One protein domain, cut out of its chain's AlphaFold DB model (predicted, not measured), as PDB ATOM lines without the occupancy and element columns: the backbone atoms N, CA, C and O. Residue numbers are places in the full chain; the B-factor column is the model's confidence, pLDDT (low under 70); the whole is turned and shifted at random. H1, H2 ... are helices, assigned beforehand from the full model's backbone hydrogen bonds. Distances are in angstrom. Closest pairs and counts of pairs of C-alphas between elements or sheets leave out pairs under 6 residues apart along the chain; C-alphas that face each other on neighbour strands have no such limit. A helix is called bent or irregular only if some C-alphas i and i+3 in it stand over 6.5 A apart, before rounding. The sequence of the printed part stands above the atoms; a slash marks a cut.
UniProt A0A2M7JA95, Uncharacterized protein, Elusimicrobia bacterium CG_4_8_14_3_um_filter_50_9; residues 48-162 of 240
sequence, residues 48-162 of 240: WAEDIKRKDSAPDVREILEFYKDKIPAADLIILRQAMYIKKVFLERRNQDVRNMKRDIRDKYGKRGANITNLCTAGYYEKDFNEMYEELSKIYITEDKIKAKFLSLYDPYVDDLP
ATOM      1  N   TRP A  48     139.825  90.864 164.527       65.62
ATOM      2  CA  TRP A  48     140.526  90.854 163.257       65.62
ATOM      3  C   TRP A  48     139.713  90.096 162.209       65.62
ATOM      4  O   TRP A  48     139.682  90.487 161.048       65.62
ATOM      5  N   ALA A  49     138.983  89.065 162.644       69.44
ATOM      6  CA  ALA A  49     138.052  88.332 161.803       69.44
ATOM      7  C   ALA A  49     136.890  89.217 161.318       69.44
ATOM      8  O   ALA A  49     136.549  89.172 160.138       69.44
ATOM      9  N   GLU A  50     136.314  90.056 162.184       75.56
ATOM     10  CA  GLU A  50     135.284  91.024 161.783       75.56
ATOM     11  C   GLU A  50     135.837  92.131 160.884       75.56
ATOM     12  O   GLU A  50     135.183  92.491 159.906       75.56
ATOM     13  N   ASP A  51     137.044  92.644 161.150       81.19
ATOM     14  CA  ASP A  51     137.653  93.668 160.292       81.19
ATOM     15  C   ASP A  51     138.003  93.123 158.900       81.19
ATOM     16  O   ASP A  51     137.722  93.792 157.902       81.19
ATOM     17  N   ILE A  52     138.540  91.897 158.817       80.38
ATOM     18  CA  ILE A  52     138.724  91.187 157.542       80.38
ATOM     19  C   ILE A  52     137.379  91.045 156.844       80.38
ATOM     20  O   ILE A  52     137.242  91.467 155.701       80.38
ATOM     21  N   LYS A  53     136.367  90.497 157.529       82.50
ATOM     22  CA  LYS A  53     135.051  90.255 156.929       82.50
ATOM     23  C   LYS A  53     134.437  91.547 156.395       82.50
ATOM     24  O   LYS A  53     133.901  91.546 155.289       82.50
ATOM     25  N   ARG A  54     134.542  92.649 157.144       87.88
ATOM     26  CA  ARG A  54     134.072  93.974 156.721       87.88
ATOM     27  C   ARG A  54     134.791  94.446 155.458       87.88
ATOM     28  O   ARG A  54     134.122  94.879 154.524       87.88
ATOM     29  N   LYS A  55     136.125  94.368 155.420       87.12
ATOM     30  CA  LYS A  55     136.929  94.825 154.275       87.12
ATOM     31  C   LYS A  55     136.753  93.947 153.039       87.12
ATOM     32  O   LYS A  55     136.584  94.489 151.956       87.12
ATOM     33  N   ASP A  56     136.709  92.629 153.204       84.94
ATOM     34  CA  ASP A  56     136.423  91.679 152.122       84.94
ATOM     35  C   ASP A  56     135.022  91.882 151.539       84.94
ATOM     36  O   ASP A  56     134.786  91.661 150.353       84.94
ATOM     37  N   SER A  57     134.077  92.316 152.375       86.31
ATOM     38  CA  SER A  57     132.708  92.602 151.947       86.31
ATOM     39  C   SER A  57     132.560  93.968 151.277       86.31
ATOM     40  O   SER A  57     131.466  94.247 150.783       86.31
ATOM     41  N   ALA A  58     133.597  94.813 151.250       90.62
ATOM     42  CA  ALA A  58     133.535  96.102 150.573       90.62
ATOM     43  C   ALA A  58     133.276  95.897 149.064       90.62
ATOM     44  O   ALA A  58     133.882  94.996 148.479       90.62
ATOM     45  N   PRO A  59     132.385  96.691 148.431       91.50
ATOM     46  CA  PRO A  59     131.994  96.475 147.036       91.50
ATOM     47  C   PRO A  59     133.175  96.411 146.066       91.50
ATOM     48  O   PRO A  59     133.265  95.464 145.296       91.50
ATOM     49  N   ASP A  60     134.121  97.344 146.187       90.38
ATOM     50  CA  ASP A  60     135.304  97.425 145.329       90.38
ATOM     51  C   ASP A  60     136.238  96.216 145.491       90.38
ATOM     52  O   ASP A  60     136.779  95.703 144.518       90.38
ATOM     53  N   VAL A  61     136.386  95.698 146.715       93.06
ATOM     54  CA  VAL A  61     137.180  94.483 146.965       93.06
ATOM     55  C   VAL A  61     136.502  93.263 146.356       93.06
ATOM     56  O   VAL A  61     137.155  92.449 145.705       93.06
ATOM     57  N   ARG A  62     135.190  93.133 146.558       94.19
ATOM     58  CA  ARG A  62     134.419  91.995 146.059       94.19
ATOM     59  C   ARG A  62     134.398  91.953 144.537       94.19
ATOM     60  O   ARG A  62     134.562  90.876 143.978       94.19
ATOM     61  N   GLU A  63     134.214  93.100 143.896       95.50
ATOM     62  CA  GLU A  63     134.205  93.229 142.439       95.50
ATOM     63  C   GLU A  63     135.528  92.756 141.834       95.50
ATOM     64  O   GLU A  63     135.524  91.899 140.954       95.50
ATOM     65  N   ILE A  64     136.658  93.210 142.381       96.62
ATOM     66  CA  ILE A  64     137.988  92.779 141.935       96.62
ATOM     67  C   ILE A  64     138.172  91.272 142.147       96.62
ATOM     68  O   ILE A  64     138.596  90.563 141.236       96.62
ATOM     69  N   LEU A  65     137.853  90.752 143.335       96.25
ATOM     70  CA  LEU A  65     138.050  89.329 143.625       96.25
ATOM     71  C   LEU A  65     137.159  88.424 142.771       96.25
ATOM     72  O   LEU A  65     137.631  87.380 142.327       96.25
ATOM     73  N   GLU A  66     135.909  88.812 142.520       96.44
ATOM     74  CA  GLU A  66     135.015  88.051 141.644       96.44
ATOM     75  C   GLU A  66     135.439  88.176 140.178       96.44
ATOM     76  O   GLU A  66     135.379  87.192 139.448       96.44
ATOM     77  N   PHE A  67     135.948  89.338 139.752       97.06
ATOM     78  CA  PHE A  67     136.500  89.496 138.411       97.06
ATOM     79  C   PHE A  67     137.663  88.531 138.180       97.06
ATOM     80  O   PHE A  67     137.650  87.803 137.194       97.06
ATOM     81  N   TYR A  68     138.646  88.474 139.081       97.69
ATOM     82  CA  TYR A  68     139.816  87.604 138.902       97.69
ATOM     83  C   TYR A  68     139.563  86.137 139.247       97.69
ATOM     84  O   TYR A  68     140.401  85.281 138.940       97.69
ATOM     85  N   LYS A  69     138.419  85.825 139.855       96.44
ATOM     86  CA  LYS A  69     138.003  84.451 140.098       96.44
ATOM     87  C   LYS A  69     137.999  83.683 138.783       96.44
ATOM     88  O   LYS A  69     137.508  84.154 137.762       96.44
ATOM     89  N   ASP A  70     138.645  82.526 138.810       95.19
ATOM     90  CA  ASP A  70     138.850  81.655 137.657       95.19
ATOM     91  C   ASP A  70     139.656  82.261 136.490       95.19
ATOM     92  O   ASP A  70     139.899  81.547 135.517       95.19
ATOM     93  N   LYS A  71     140.163  83.501 136.584       96.88
ATOM     94  CA  LYS A  71     141.056  84.123 135.582       96.88
ATOM     95  C   LYS A  71     142.538  84.016 135.946       96.88
ATOM     96  O   LYS A  71     143.373  83.919 135.053       96.88
ATOM     97  N   ILE A  72     142.858  83.984 137.242       97.81
ATOM     98  CA  ILE A  72     144.222  83.800 137.780       97.81
ATOM     99  C   ILE A  72     144.343  82.483 138.566       97.81
ATOM    100  O   ILE A  72     143.321  81.893 138.936       97.81
ATOM    101  N   PRO A  73     145.567  82.003 138.861       97.56
ATOM    102  CA  PRO A  73     145.756  80.842 139.723       97.56
ATOM    103  C   PRO A  73     145.079  81.022 141.088       97.56
ATOM    104  O   PRO A  73     145.127  82.094 141.689       97.56
ATOM    105  N   ALA A  74     144.498  79.950 141.634       97.00
ATOM    106  CA  ALA A  74     143.802  80.011 142.923       97.00
ATOM    107  C   ALA A  74     144.710  80.499 144.072       97.00
ATOM    108  O   ALA A  74     144.260  81.219 144.963       97.00
ATOM    109  N   ALA A  75     146.001  80.148 144.033       96.62
ATOM    110  CA  ALA A  75     146.992  80.641 144.988       96.62
ATOM    111  C   ALA A  75     147.162  82.169 144.907       96.62
ATOM    112  O   ALA A  75     147.187  82.841 145.937       96.62
ATOM    113  N   ASP A  76     147.201  82.726 143.697       98.31
ATOM    114  CA  ASP A  76     147.306  84.168 143.476       98.31
ATOM    115  C   ASP A  76     146.061  84.908 143.938       98.31
ATOM    116  O   ASP A  76     146.178  85.976 144.529       98.31
ATOM    117  N   LEU A  77     144.875  84.330 143.739       98.06
ATOM    118  CA  LEU A  77     143.626  84.916 144.224       98.06
ATOM    119  C   LEU A  77     143.619  85.045 145.757       98.06
ATOM    120  O   LEU A  77     143.161  86.052 146.302       98.06
ATOM    121  N   ILE A  78     144.184  84.062 146.466       96.50
ATOM    122  CA  ILE A  78     144.361  84.130 147.925       96.50
ATOM    123  C   ILE A  78     145.315  85.271 148.296       96.50
ATOM    124  O   ILE A  78     145.036  86.018 149.238       96.50
ATOM    125  N   ILE A  79     146.428  85.420 147.573       97.94
ATOM    126  CA  ILE A  79     147.398  86.497 147.807       97.94
ATOM    127  C   ILE A  79     146.757  87.858 147.518       97.94
ATOM    128  O   ILE A  79     146.885  88.773 148.332       97.94
ATOM    129  N   LEU A  80     146.017  87.982 146.414       97.88
ATOM    130  CA  LEU A  80     145.312  89.196 146.018       97.88
ATOM    131  C   LEU A  80     144.317  89.629 147.096       97.88
ATOM    132  O   LEU A  80     144.336  90.787 147.501       97.88
ATOM    133  N   ARG A  81     143.518  88.709 147.647       96.19
ATOM    134  CA  ARG A  81     142.613  89.010 148.771       96.19
ATOM    135  C   ARG A  81     143.361  89.585 149.978       96.19
ATOM    136  O   ARG A  81     142.933  90.586 150.549       96.19
ATOM    137  N   GLN A  82     144.503  89.000 150.345       94.69
ATOM    138  CA  GLN A  82     145.331  89.516 151.445       94.69
ATOM    139  C   GLN A  82     145.934  90.890 151.113       94.69
ATOM    140  O   GLN A  82     145.968  91.780 151.966       94.69
ATOM    141  N   ALA A  83     146.362  91.096 149.869       96.38
ATOM    142  CA  ALA A  83     146.883  92.370 149.396       96.38
ATOM    143  C   ALA A  83     145.811  93.475 149.375       96.38
ATOM    144  O   ALA A  83     146.095  94.599 149.795       96.38
ATOM    145  N   MET A  84     144.569  93.157 148.992       95.44
ATOM    146  CA  MET A  84     143.428  94.080 149.044       95.44
ATOM    147  C   MET A  84     143.123  94.513 150.481       95.44
ATOM    148  O   MET A  84     142.908  95.701 150.738       95.44
ATOM    149  N   TYR A  85     143.187  93.582 151.440       92.75
ATOM    150  CA  TYR A  85     143.080  93.917 152.861       92.75
ATOM    151  C   TYR A  85     144.173  94.914 153.285       92.75
ATOM    152  O   TYR A  85     143.866  95.950 153.881       92.75
ATOM    153  N   ILE A  86     145.436  94.655 152.919       91.62
ATOM    154  CA  ILE A  86     146.560  95.566 153.195       91.62
ATOM    155  C   ILE A  86     146.317  96.948 152.581       91.62
ATOM    156  O   ILE A  86     146.515  97.959 153.260       91.62
ATOM    157  N   LYS A  87     145.863  97.006 151.323       92.12
ATOM    158  CA  LYS A  87     145.539  98.257 150.624       92.12
ATOM    159  C   LYS A  87     144.484  99.056 151.387       92.12
ATOM    160  O   LYS A  87     144.694 100.236 151.661       92.12
ATOM    161  N   LYS A  88     143.395  98.412 151.821       89.56
ATOM    162  CA  LYS A  88     142.351  99.051 152.638       89.56
ATOM    163  C   LYS A  88     142.887  99.570 153.966       89.56
ATOM    164  O   LYS A  88     142.603 100.709 154.315       89.56
ATOM    165  N   VAL A  89     143.670  98.773 154.699       87.56
ATOM    166  CA  VAL A  89     144.274  99.215 155.970       87.56
ATOM    167  C   VAL A  89     145.172 100.433 155.754       87.56
ATOM    168  O   VAL A  89     145.093 101.388 156.525       87.56
ATOM    169  N   PHE A  90     145.994 100.416 154.706       85.94
ATOM    170  CA  PHE A  90     146.892 101.517 154.370       85.94
ATOM    171  C   PHE A  90     146.122 102.816 154.079       85.94
ATOM    172  O   PHE A  90     146.448 103.856 154.654       85.94
ATOM    173  N   LEU A  91     145.058 102.738 153.271       83.50
ATOM    174  CA  LEU A  91     144.214 103.885 152.919       83.50
ATOM    175  C   LEU A  91     143.386 104.401 154.111       83.50
ATOM    176  O   LEU A  91     143.415 105.593 154.408       83.50
ATOM    177  N   GLU A  92     142.693 103.516 154.841       80.62
ATOM    178  CA  GLU A  92     141.842 103.886 155.990       80.62
ATOM    179  C   GLU A  92     142.648 104.538 157.123       80.62
ATOM    180  O   GLU A  92     142.155 105.426 157.820       80.62
ATOM    181  N   ARG A  93     143.896 104.101 157.326       72.06
ATOM    182  CA  ARG A  93     144.735 104.551 158.443       72.06
ATOM    183  C   ARG A  93     145.759 105.618 158.059       72.06
ATOM    184  O   ARG A  93     146.705 105.820 158.817       72.06
ATOM    185  N   ARG A  94     145.584 106.302 156.921       63.59
ATOM    186  CA  ARG A  94     146.488 107.365 156.435       63.59
ATOM    187  C   ARG A  94     147.961 106.931 156.440       63.59
ATOM    188  O   ARG A  94     148.805 107.580 157.055       63.59
ATOM    189  N   ASN A  95     148.266 105.826 155.766       58.69
ATOM    190  CA  ASN A  95     149.625 105.310 155.577       58.69
ATOM    191  C   ASN A  95     150.296 104.736 156.843       58.69
ATOM    192  O   ASN A  95     151.519 104.804 156.983       58.69
ATOM    193  N   GLN A  96     149.525 104.142 157.765       67.38
ATOM    194  CA  GLN A  96     150.108 103.365 158.868       67.38
ATOM    195  C   GLN A  96     150.927 102.163 158.372       67.38
ATOM    196  O   GLN A  96     150.733 101.646 157.270       67.38
ATOM    197  N   ASP A  97     151.854 101.717 159.222       69.12
ATOM    198  CA  ASP A  97     152.821 100.677 158.892       69.12
ATOM    199  C   ASP A  97     152.150  99.304 158.680       69.12
ATOM    200  O   ASP A  97     151.720  98.636 159.619       69.12
ATOM    201  N   VAL A  98     152.087  98.878 157.415       83.88
ATOM    202  CA  VAL A  98     151.633  97.546 156.977       83.88
ATOM    203  C   VAL A  98     152.798  96.592 156.677       83.88
ATOM    204  O   VAL A  98     152.590  95.519 156.108       83.88
ATOM    205  N   ARG A  99     154.042  96.954 157.025       83.81
ATOM    206  CA  ARG A  99     155.250  96.178 156.682       83.81
ATOM    207  C   ARG A  99     155.210  94.764 157.232       83.81
ATOM    208  O   ARG A  99     155.638  93.861 156.527       83.81
ATOM    209  N   ASN A 100     154.681  94.569 158.442       85.56
ATOM    210  CA  ASN A 100     154.558  93.232 159.023       85.56
ATOM    211  C   ASN A 100     153.636  92.350 158.171       85.56
ATOM    212  O   ASN A 100     154.046  91.270 157.779       85.56
ATOM    213  N   MET A 101     152.470  92.859 157.758       89.12
ATOM    214  CA  MET A 101     151.550  92.107 156.891       89.12
ATOM    215  C   MET A 101     152.180  91.801 155.525       89.12
ATOM    216  O   MET A 101     152.081  90.684 155.026       89.12
ATOM    217  N   LYS A 102     152.879  92.778 154.924       90.38
ATOM    218  CA  LYS A 102     153.611  92.569 153.661       90.38
ATOM    219  C   LYS A 102     154.725  91.524 153.811       90.38
ATOM    220  O   LYS A 102     154.940  90.728 152.898       90.38
ATOM    221  N   ARG A 103     155.430  91.528 154.946       90.12
ATOM    222  CA  ARG A 103     156.447  90.528 155.281       90.12
ATOM    223  C   ARG A 103     155.818  89.145 155.408       90.12
ATOM    224  O   ARG A 103     156.327  88.231 154.782       90.12
ATOM    225  N   ASP A 104     154.702  89.012 156.116       91.62
ATOM    226  CA  ASP A 104     154.039  87.719 156.318       91.62
ATOM    227  C   ASP A 104     153.601  87.089 154.981       91.62
ATOM    228  O   ASP A 104     153.805  85.896 154.759       91.62
ATOM    229  N   ILE A 105     153.080  87.894 154.040       94.06
ATOM    230  CA  ILE A 105     152.765  87.424 152.678       94.06
ATOM    231  C   ILE A 105     154.031  86.953 151.957       94.06
ATOM    232  O   ILE A 105     154.039  85.874 151.366       94.06
ATOM    233  N   ARG A 106     155.107  87.743 151.985       94.69
ATOM    234  CA  ARG A 106     156.371  87.381 151.330       94.69
ATOM    235  C   ARG A 106     156.979  86.118 151.934       94.69
ATOM    236  O   ARG A 106     157.460  85.269 151.197       94.69
ATOM    237  N   ASP A 107     156.973  85.993 153.251       94.94
ATOM    238  CA  ASP A 107     157.579  84.855 153.936       94.94
ATOM    239  C   ASP A 107     156.770  83.570 153.656       94.94
ATOM    240  O   ASP A 107     157.347  82.490 153.556       94.94
ATOM    241  N   LYS A 108     155.453  83.689 153.423       95.69
ATOM    242  CA  LYS A 108     154.576  82.566 153.060       95.69
ATOM    243  C   LYS A 108     154.591  82.197 151.569       95.69
ATOM    244  O   LYS A 108     154.523  81.017 151.244       95.69
ATOM    245  N   TYR A 109     154.625  83.181 150.669       95.94
ATOM    246  CA  TYR A 109     154.417  82.986 149.221       95.94
ATOM    247  C   TYR A 109     155.602  83.454 148.355       95.94
ATOM    248  O   TYR A 109     155.509  83.512 147.127       95.94
ATOM    249  N   GLY A 110     156.722  83.819 148.975       96.88
ATOM    250  CA  GLY A 110     157.964  84.196 148.307       96.88
ATOM    251  C   GLY A 110     157.887  85.488 147.487       96.88
ATOM    252  O   GLY A 110     157.107  86.407 147.763       96.88
ATOM    253  N   LYS A 111     158.738  85.550 146.452       96.56
ATOM    254  CA  LYS A 111     158.848  86.681 145.511       96.56
ATOM    255  C   LYS A 111     157.501  86.995 144.855       96.56
ATOM    256  O   LYS A 111     157.095  88.154 144.846       96.56
ATOM    257  N   ARG A 112     156.782  85.966 144.393       97.50
ATOM    258  CA  ARG A 112     155.474  86.113 143.743       97.50
ATOM    259  C   ARG A 112     154.461  86.797 144.661       97.50
ATOM    260  O   ARG A 112     153.839  87.777 144.266       97.50
ATOM    261  N   GLY A 113     154.380  86.369 145.925       97.88
ATOM    262  CA  GLY A 113     153.518  87.007 146.924       97.88
ATOM    263  C   GLY A 113     153.823  88.487 147.154       97.88
ATOM    264  O   GLY A 113     152.915  89.322 147.211       97.88
ATOM    265  N   ALA A 114     155.110  88.827 147.246       96.88
ATOM    266  CA  ALA A 114     155.547  90.213 147.378       96.88
ATOM    267  C   ALA A 114     155.182  91.056 146.143       96.88
ATOM    268  O   ALA A 114     154.705  92.183 146.292       96.88
ATOM    269  N   ASN A 115     155.356  90.504 144.941       98.31
ATOM    270  CA  ASN A 115     155.047  91.185 143.687       98.31
ATOM    271  C   ASN A 115     153.545  91.433 143.527       98.31
ATOM    272  O   ASN A 115     153.160  92.580 143.313       98.31
ATOM    273  N   ILE A 116     152.698  90.418 143.736       98.56
ATOM    274  CA  ILE A 116     151.229  90.570 143.724       98.56
ATOM    275  C   ILE A 116     150.799  91.652 144.713       98.56
ATOM    276  O   ILE A 116     149.996  92.520 144.379       98.56
ATOM    277  N   THR A 117     151.374  91.649 145.919       97.44
ATOM    278  CA  THR A 117     151.056  92.664 146.931       97.44
ATOM    279  C   THR A 117     151.411  94.069 146.456       97.44
ATOM    280  O   THR A 117     150.618  94.994 146.623       97.44
ATOM    281  N   ASN A 118     152.585  94.245 145.850       96.62
ATOM    282  CA  ASN A 118     153.007  95.534 145.311       96.62
ATOM    283  C   ASN A 118     152.102  95.995 144.158       96.62
ATOM    284  O   ASN A 118     151.583  97.109 144.227       96.62
ATOM    285  N   LEU A 119     151.843  95.122 143.180       98.00
ATOM    286  CA  LEU A 119     150.959  95.366 142.034       98.00
ATOM    287  C   LEU A 119     149.537  95.745 142.484       98.00
ATOM    288  O   LEU A 119     149.000  96.768 142.066       98.00
ATOM    289  N   CYS A 120     148.951  94.989 143.413       96.94
ATOM    290  CA  CYS A 120     147.644  95.290 144.002       96.94
ATOM    291  C   CYS A 120     147.625  96.660 144.690       96.94
ATOM    292  O   CYS A 120     146.776  97.509 144.394       96.94
ATOM    293  N   THR A 121     148.594  96.932 145.571       92.38
ATOM    294  CA  THR A 121     148.625  98.224 146.274       92.38
ATOM    295  C   THR A 121     148.856  99.413 145.339       92.38
ATOM    296  O   THR A 121     148.450 100.518 145.684       92.38
ATOM    297  N   ALA A 122     149.439  99.189 144.157       93.44
ATOM    298  CA  ALA A 122     149.691 100.216 143.151       93.44
ATOM    299  C   ALA A 122     148.592 100.375 142.087       93.44
ATOM    300  O   ALA A 122     148.703 101.282 141.268       93.44
ATOM    301  N   GLY A 123     147.528  99.565 142.109       94.06
ATOM    302  CA  GLY A 123     146.373  99.762 141.223       94.06
ATOM    303  C   GLY A 123     146.316  98.866 139.981       94.06
ATOM    304  O   GLY A 123     145.430  99.047 139.149       94.06
ATOM    305  N   TYR A 124     147.242  97.917 139.820       97.50
ATOM    306  CA  TYR A 124     147.338  97.122 138.586       97.50
ATOM    307  C   TYR A 124     146.145  96.185 138.386       97.50
ATOM    308  O   TYR A 124     145.733  95.947 137.257       97.50
ATOM    309  N   TYR A 125     145.578  95.654 139.471       97.44
ATOM    310  CA  TYR A 125     144.421  94.759 139.384       97.44
ATOM    311  C   TYR A 125     143.125  95.530 139.106       97.44
ATOM    312  O   TYR A 125     142.206  94.984 138.504       97.44
ATOM    313  N   GLU A 126     143.052  96.796 139.504       95.50
ATOM    314  CA  GLU A 126     141.921  97.676 139.217       95.50
ATOM    315  C   GLU A 126     141.890  98.139 137.763       95.50
ATOM    316  O   GLU A 126     140.808  98.340 137.218       95.50
ATOM    317  N   LYS A 127     143.066  98.329 137.157       94.56
ATOM    318  CA  LYS A 127     143.198  98.939 135.835       94.56
ATOM    319  C   LYS A 127     143.963  98.054 134.858       94.56
ATOM    320  O   LYS A 127     143.347  97.420 134.016       94.56
ATOM    321  N   ASP A 128     145.286  97.980 134.986       95.81
ATOM    322  CA  ASP A 128     146.171  97.429 133.947       95.81
ATOM    323  C   ASP A 128     145.829  95.984 133.541       95.81
ATOM    324  O   ASP A 128     145.718  95.663 132.360       95.81
ATOM    325  N   PHE A 129     145.635  95.093 134.514       97.69
ATOM    326  CA  PHE A 129     145.288  93.699 134.239       97.69
ATOM    327  C   PHE A 129     143.831  93.521 133.812       97.69
ATOM    328  O   PHE A 129     143.536  92.580 133.074       97.69
ATOM    329  N   ASN A 130     142.938  94.421 134.229       95.81
ATOM    330  CA  ASN A 130     141.548  94.401 133.792       95.81
ATOM    331  C   ASN A 130     141.458  94.810 132.313       95.81
ATOM    332  O   ASN A 130     141.020  94.015 131.486       95.81
ATOM    333  N   GLU A 131     142.028  95.967 131.963       96.31
ATOM    334  CA  GLU A 131     142.140  96.452 130.582       96.31
ATOM    335  C   GLU A 131     142.821  95.405 129.684       96.31
ATOM    336  O   GLU A 131     142.329  95.102 128.599       96.31
ATOM    337  N   MET A 132     143.896  94.758 130.154       96.50
ATOM    338  CA  MET A 132     144.541  93.665 129.415       96.50
ATOM    339  C   MET A 132     143.582  92.498 129.127       96.50
ATOM    340  O   MET A 132     143.597  91.955 128.022       96.50
ATOM    341  N   TYR A 133     142.758  92.088 130.095       97.19
ATOM    342  CA  TYR A 133     141.783  91.014 129.893       97.19
ATOM    343  C   TYR A 133     140.673  91.428 128.920       97.19
ATOM    344  O   TYR A 133     140.292  90.652 128.038       97.19
ATOM    345  N   GLU A 134     140.169  92.654 129.054       96.12
ATOM    346  CA  GLU A 134     139.139  93.211 128.177       96.12
ATOM    347  C   GLU A 134     139.625  93.314 126.726       96.12
ATOM    348  O   GLU A 134     138.914  92.900 125.810       96.12
ATOM    349  N   GLU A 135     140.856  93.779 126.498       97.38
ATOM    350  CA  GLU A 135     141.450  93.831 125.156       97.38
ATOM    351  C   GLU A 135     141.615  92.434 124.546       97.38
ATOM    352  O   GLU A 135     141.281  92.210 123.382       97.38
ATOM    353  N   LEU A 136     142.048  91.448 125.336       97.50
ATOM    354  CA  LEU A 136     142.109  90.062 124.867       97.50
ATOM    355  C   LEU A 136     140.719  89.509 124.527       97.50
ATOM    356  O   LEU A 136     140.579  88.777 123.547       97.50
ATOM    357  N   SER A 137     139.690  89.899 125.278       95.25
ATOM    358  CA  SER A 137     138.301  89.492 125.032       95.25
ATOM    359  C   SER A 137     137.734  90.060 123.725       95.25
ATOM    360  O   SER A 137     136.813  89.485 123.151       95.25
ATOM    361  N   LYS A 138     138.304  91.157 123.207       97.00
ATOM    362  CA  LYS A 138     137.966  91.704 121.879       97.00
ATOM    363  C   LYS A 138     138.633  90.931 120.736       97.00
ATOM    364  O   LYS A 138     138.142  90.961 119.611       97.00
ATOM    365  N   ILE A 139     139.754  90.259 121.009       96.69
ATOM    366  CA  ILE A 139     140.567  89.552 120.006       96.69
ATOM    367  C   ILE A 139     140.182  88.070 119.917       96.69
ATOM    368  O   ILE A 139     140.142  87.497 118.826       96.69
ATOM    369  N   TYR A 140     139.925  87.424 121.057       95.88
ATOM    370  CA  TYR A 140     139.660  85.989 121.140       95.88
ATOM    371  C   TYR A 140     138.191  85.708 121.456       95.88
ATOM    372  O   TYR A 140     137.574  86.383 122.265       95.88
ATOM    373  N   ILE A 141     137.643  84.661 120.833       91.69
ATOM    374  CA  ILE A 141     136.204  84.345 120.895       91.69
ATOM    375  C   ILE A 141     135.846  83.458 122.098       91.69
ATOM    376  O   ILE A 141     134.736  83.521 122.616       91.69
ATOM    377  N   THR A 142     136.757  82.583 122.524       95.19
ATOM    378  CA  THR A 142     136.482  81.573 123.559       95.19
ATOM    379  C   THR A 142     137.169  81.929 124.866       95.19
ATOM    380  O   THR A 142     138.375  82.196 124.847       95.19
ATOM    381  N   GLU A 143     136.455  81.794 125.985       93.06
ATOM    382  CA  GLU A 143     136.961  82.084 127.334       93.06
ATOM    383  C   GLU A 143     138.285  81.369 127.640       93.06
ATOM    384  O   GLU A 143     139.232  81.991 128.114       93.06
ATOM    385  N   ASP A 144     138.416  80.095 127.258       95.50
ATOM    386  CA  ASP A 144     139.647  79.327 127.484       95.50
ATOM    387  C   ASP A 144     140.868  79.933 126.777       95.50
ATOM    388  O   ASP A 144     141.969  79.947 127.329       95.50
ATOM    389  N   LYS A 145     140.689  80.478 125.564       96.38
ATOM    390  CA  LYS A 145     141.772  81.147 124.822       96.38
ATOM    391  C   LYS A 145     142.100  82.510 125.416       96.38
ATOM    392  O   LYS A 145     143.281  82.837 125.509       96.38
ATOM    393  N   ILE A 146     141.081  83.275 125.819       97.56
ATOM    394  CA  ILE A 146     141.263  84.569 126.492       97.56
ATOM    395  C   ILE A 146     142.081  84.346 127.761       97.56
ATOM    396  O   ILE A 146     143.155  84.925 127.909       97.56
ATOM    397  N   LYS A 147     141.639  83.422 128.619       96.88
ATOM    398  CA  LYS A 147     142.315  83.060 129.865       96.88
ATOM    399  C   LYS A 147     143.731  82.543 129.632       96.88
ATOM    400  O   LYS A 147     144.655  83.010 130.290       96.88
ATOM    401  N   ALA A 148     143.932  81.613 128.697       97.44
ATOM    402  CA  ALA A 148     145.267  81.096 128.398       97.44
ATOM    403  C   ALA A 148     146.214  82.211 127.933       97.44
ATOM    404  O   ALA A 148     147.367  82.275 128.370       97.44
ATOM    405  N   LYS A 149     145.730  83.126 127.083       98.06
ATOM    406  CA  LYS A 149     146.542  84.247 126.613       98.06
ATOM    407  C   LYS A 149     146.798  85.267 127.718       98.06
ATOM    408  O   LYS A 149     147.930  85.730 127.843       98.06
ATOM    409  N   PHE A 150     145.796  85.557 128.538       98.44
ATOM    410  CA  PHE A 150     145.929  86.421 129.702       98.44
ATOM    411  C   PHE A 150     146.990  85.881 130.661       98.44
ATOM    412  O   PHE A 150     147.928  86.601 130.974       98.44
ATOM    413  N   LEU A 151     146.915  84.601 131.038       98.25
ATOM    414  CA  LEU A 151     147.900  83.959 131.913       98.25
ATOM    415  C   LEU A 151     149.313  83.996 131.321       98.25
ATOM    416  O   LEU A 151     150.261  84.298 132.038       98.25
ATOM    417  N   SER A 152     149.454  83.810 130.001       97.69
ATOM    418  CA  SER A 152     150.761  83.908 129.328       97.69
ATOM    419  C   SER A 152     151.420  85.292 129.428       97.69
ATOM    420  O   SER A 152     152.629  85.398 129.238       97.69
ATOM    421  N   LEU A 153     150.642  86.343 129.705       96.62
ATOM    422  CA  LEU A 153     151.133  87.706 129.924       96.62
ATOM    423  C   LEU A 153     151.220  88.033 131.418       96.62
ATOM    424  O   LEU A 153     152.211  88.600 131.869       96.62
ATOM    425  N   TYR A 154     150.199  87.649 132.181       98.12
ATOM    426  CA  TYR A 154     150.075  87.884 133.613       98.12
ATOM    427  C   TYR A 154     151.190  87.196 134.406       98.12
ATOM    428  O   TYR A 154     151.822  87.853 135.230       98.12
ATOM    429  N   ASP A 155     151.484  85.917 134.144       97.81
ATOM    430  CA  ASP A 155     152.464  85.167 134.939       97.81
ATOM    431  C   ASP A 155     153.872  85.783 134.869       97.81
ATOM    432  O   ASP A 155     154.405  86.123 135.931       97.81
ATOM    433  N   PRO A 156     154.447  86.056 133.677       95.62
ATOM    434  CA  PRO A 156     155.721  86.770 133.587       95.62
ATOM    435  C   PRO A 156     155.659  88.172 134.200       95.62
ATOM    436  O   PRO A 156     156.632  88.637 134.799       95.62
ATOM    437  N   TYR A 157     154.517  88.858 134.078       95.88
ATOM    438  CA  TYR A 157     154.364  90.189 134.654       95.88
ATOM    439  C   TYR A 157     154.484  90.156 136.176       95.88
ATOM    440  O   TYR A 157     155.209  90.958 136.767       95.88
ATOM    441  N   VAL A 158     153.791  89.212 136.813       97.31
ATOM    442  CA  VAL A 158     153.821  89.034 138.264       97.31
ATOM    443  C   VAL A 158     155.174  88.515 138.736       97.31
ATOM    444  O   VAL A 158     155.652  88.961 139.780       97.31
ATOM    445  N   ASP A 159     155.821  87.616 138.000       95.88
ATOM    446  CA  ASP A 159     157.089  87.033 138.439       95.88
ATOM    447  C   ASP A 159     158.260  88.009 138.308       95.88
ATOM    448  O   ASP A 159     159.084  88.102 139.230       95.88
ATOM    449  N   ASP A 160     158.308  88.791 137.228       94.06
ATOM    450  CA  ASP A 160     159.505  89.556 136.863       94.06
ATOM    451  C   ASP A 160     159.321  91.071 136.820       94.06
ATOM    452  O   ASP A 160     160.319  91.797 136.797       94.06
ATOM    453  N   LEU A 161     158.084  91.572 136.911       95.50
ATOM    454  CA  LEU A 161     157.778  93.006 136.902       95.50
ATOM    455  C   LEU A 161     158.449  93.730 135.713       95.50
ATOM    456  O   LEU A 161     159.221  94.680 135.911       95.50
ATOM    457  N   PRO A 162     158.198  93.283 134.469       94.38
ATOM    458  CA  PRO A 162     158.915  93.741 133.283       94.38
ATOM    459  C   PRO A 162     158.736  95.244 133.050       94.38
ATOM    460  O   PRO A 162     159.700  95.915 132.700       94.38
TER     461      PRO A 162
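AT A GLANCE: This is residues 48 to 162 of the 240 residues of an uncharacterized protein of Elusimicrobia bacterium CG_4_8_14_3_um_filter_50_9 (UniProt A0A2M7JA95). Helix H3 lies between H1 and H2 on one side and the bent helix H4 on the other; the hairpin of H5 and H6 makes the far end, with H6's last turn meeting H4b. The printed part has 115 residues with six named helices, H1 to H6, all helix, compact, radius of gyration 14.5 A, spans 43 by 29 by 22 A.

HOW THE PARTS SIT: Start at H1, residues 48 to 56; it touches H3, residues 74 to 92, closest C-alphas Lys 55 and Tyr 85, 6.4 A. H2, residues 59 to 68, forms a hairpin with H3, at 22 degrees. H4, residues 99 to 122, one helix by hydrogen bonds, is bent: C-alphas 108 and 111 are 9.6 A apart. Its arm H4b, residues 111 to 122, touches H3, closest C-alphas Ala 83 and Thr 117, 4.9 A; arm H4a, residues 99 to 108, forms a hairpin with H3. H5, residues 128 to 139, and H6, residues 143 to 160, form another. In H6, 13 of 14 O i to N i+4 pairs are within hydrogen-bond range.

IN THESE COORDINATES: Find C-alpha 48 at (140.526, 90.854, 163.257). H3 runs 27.3 A; H6, 25.6 A, ends at C-alpha 160 (159.505, 89.556, 136.863).

THE WHOLE: The printed part has no cut and no long link; residues 48 to 49 and 94 to 97 have pLDDT under 70.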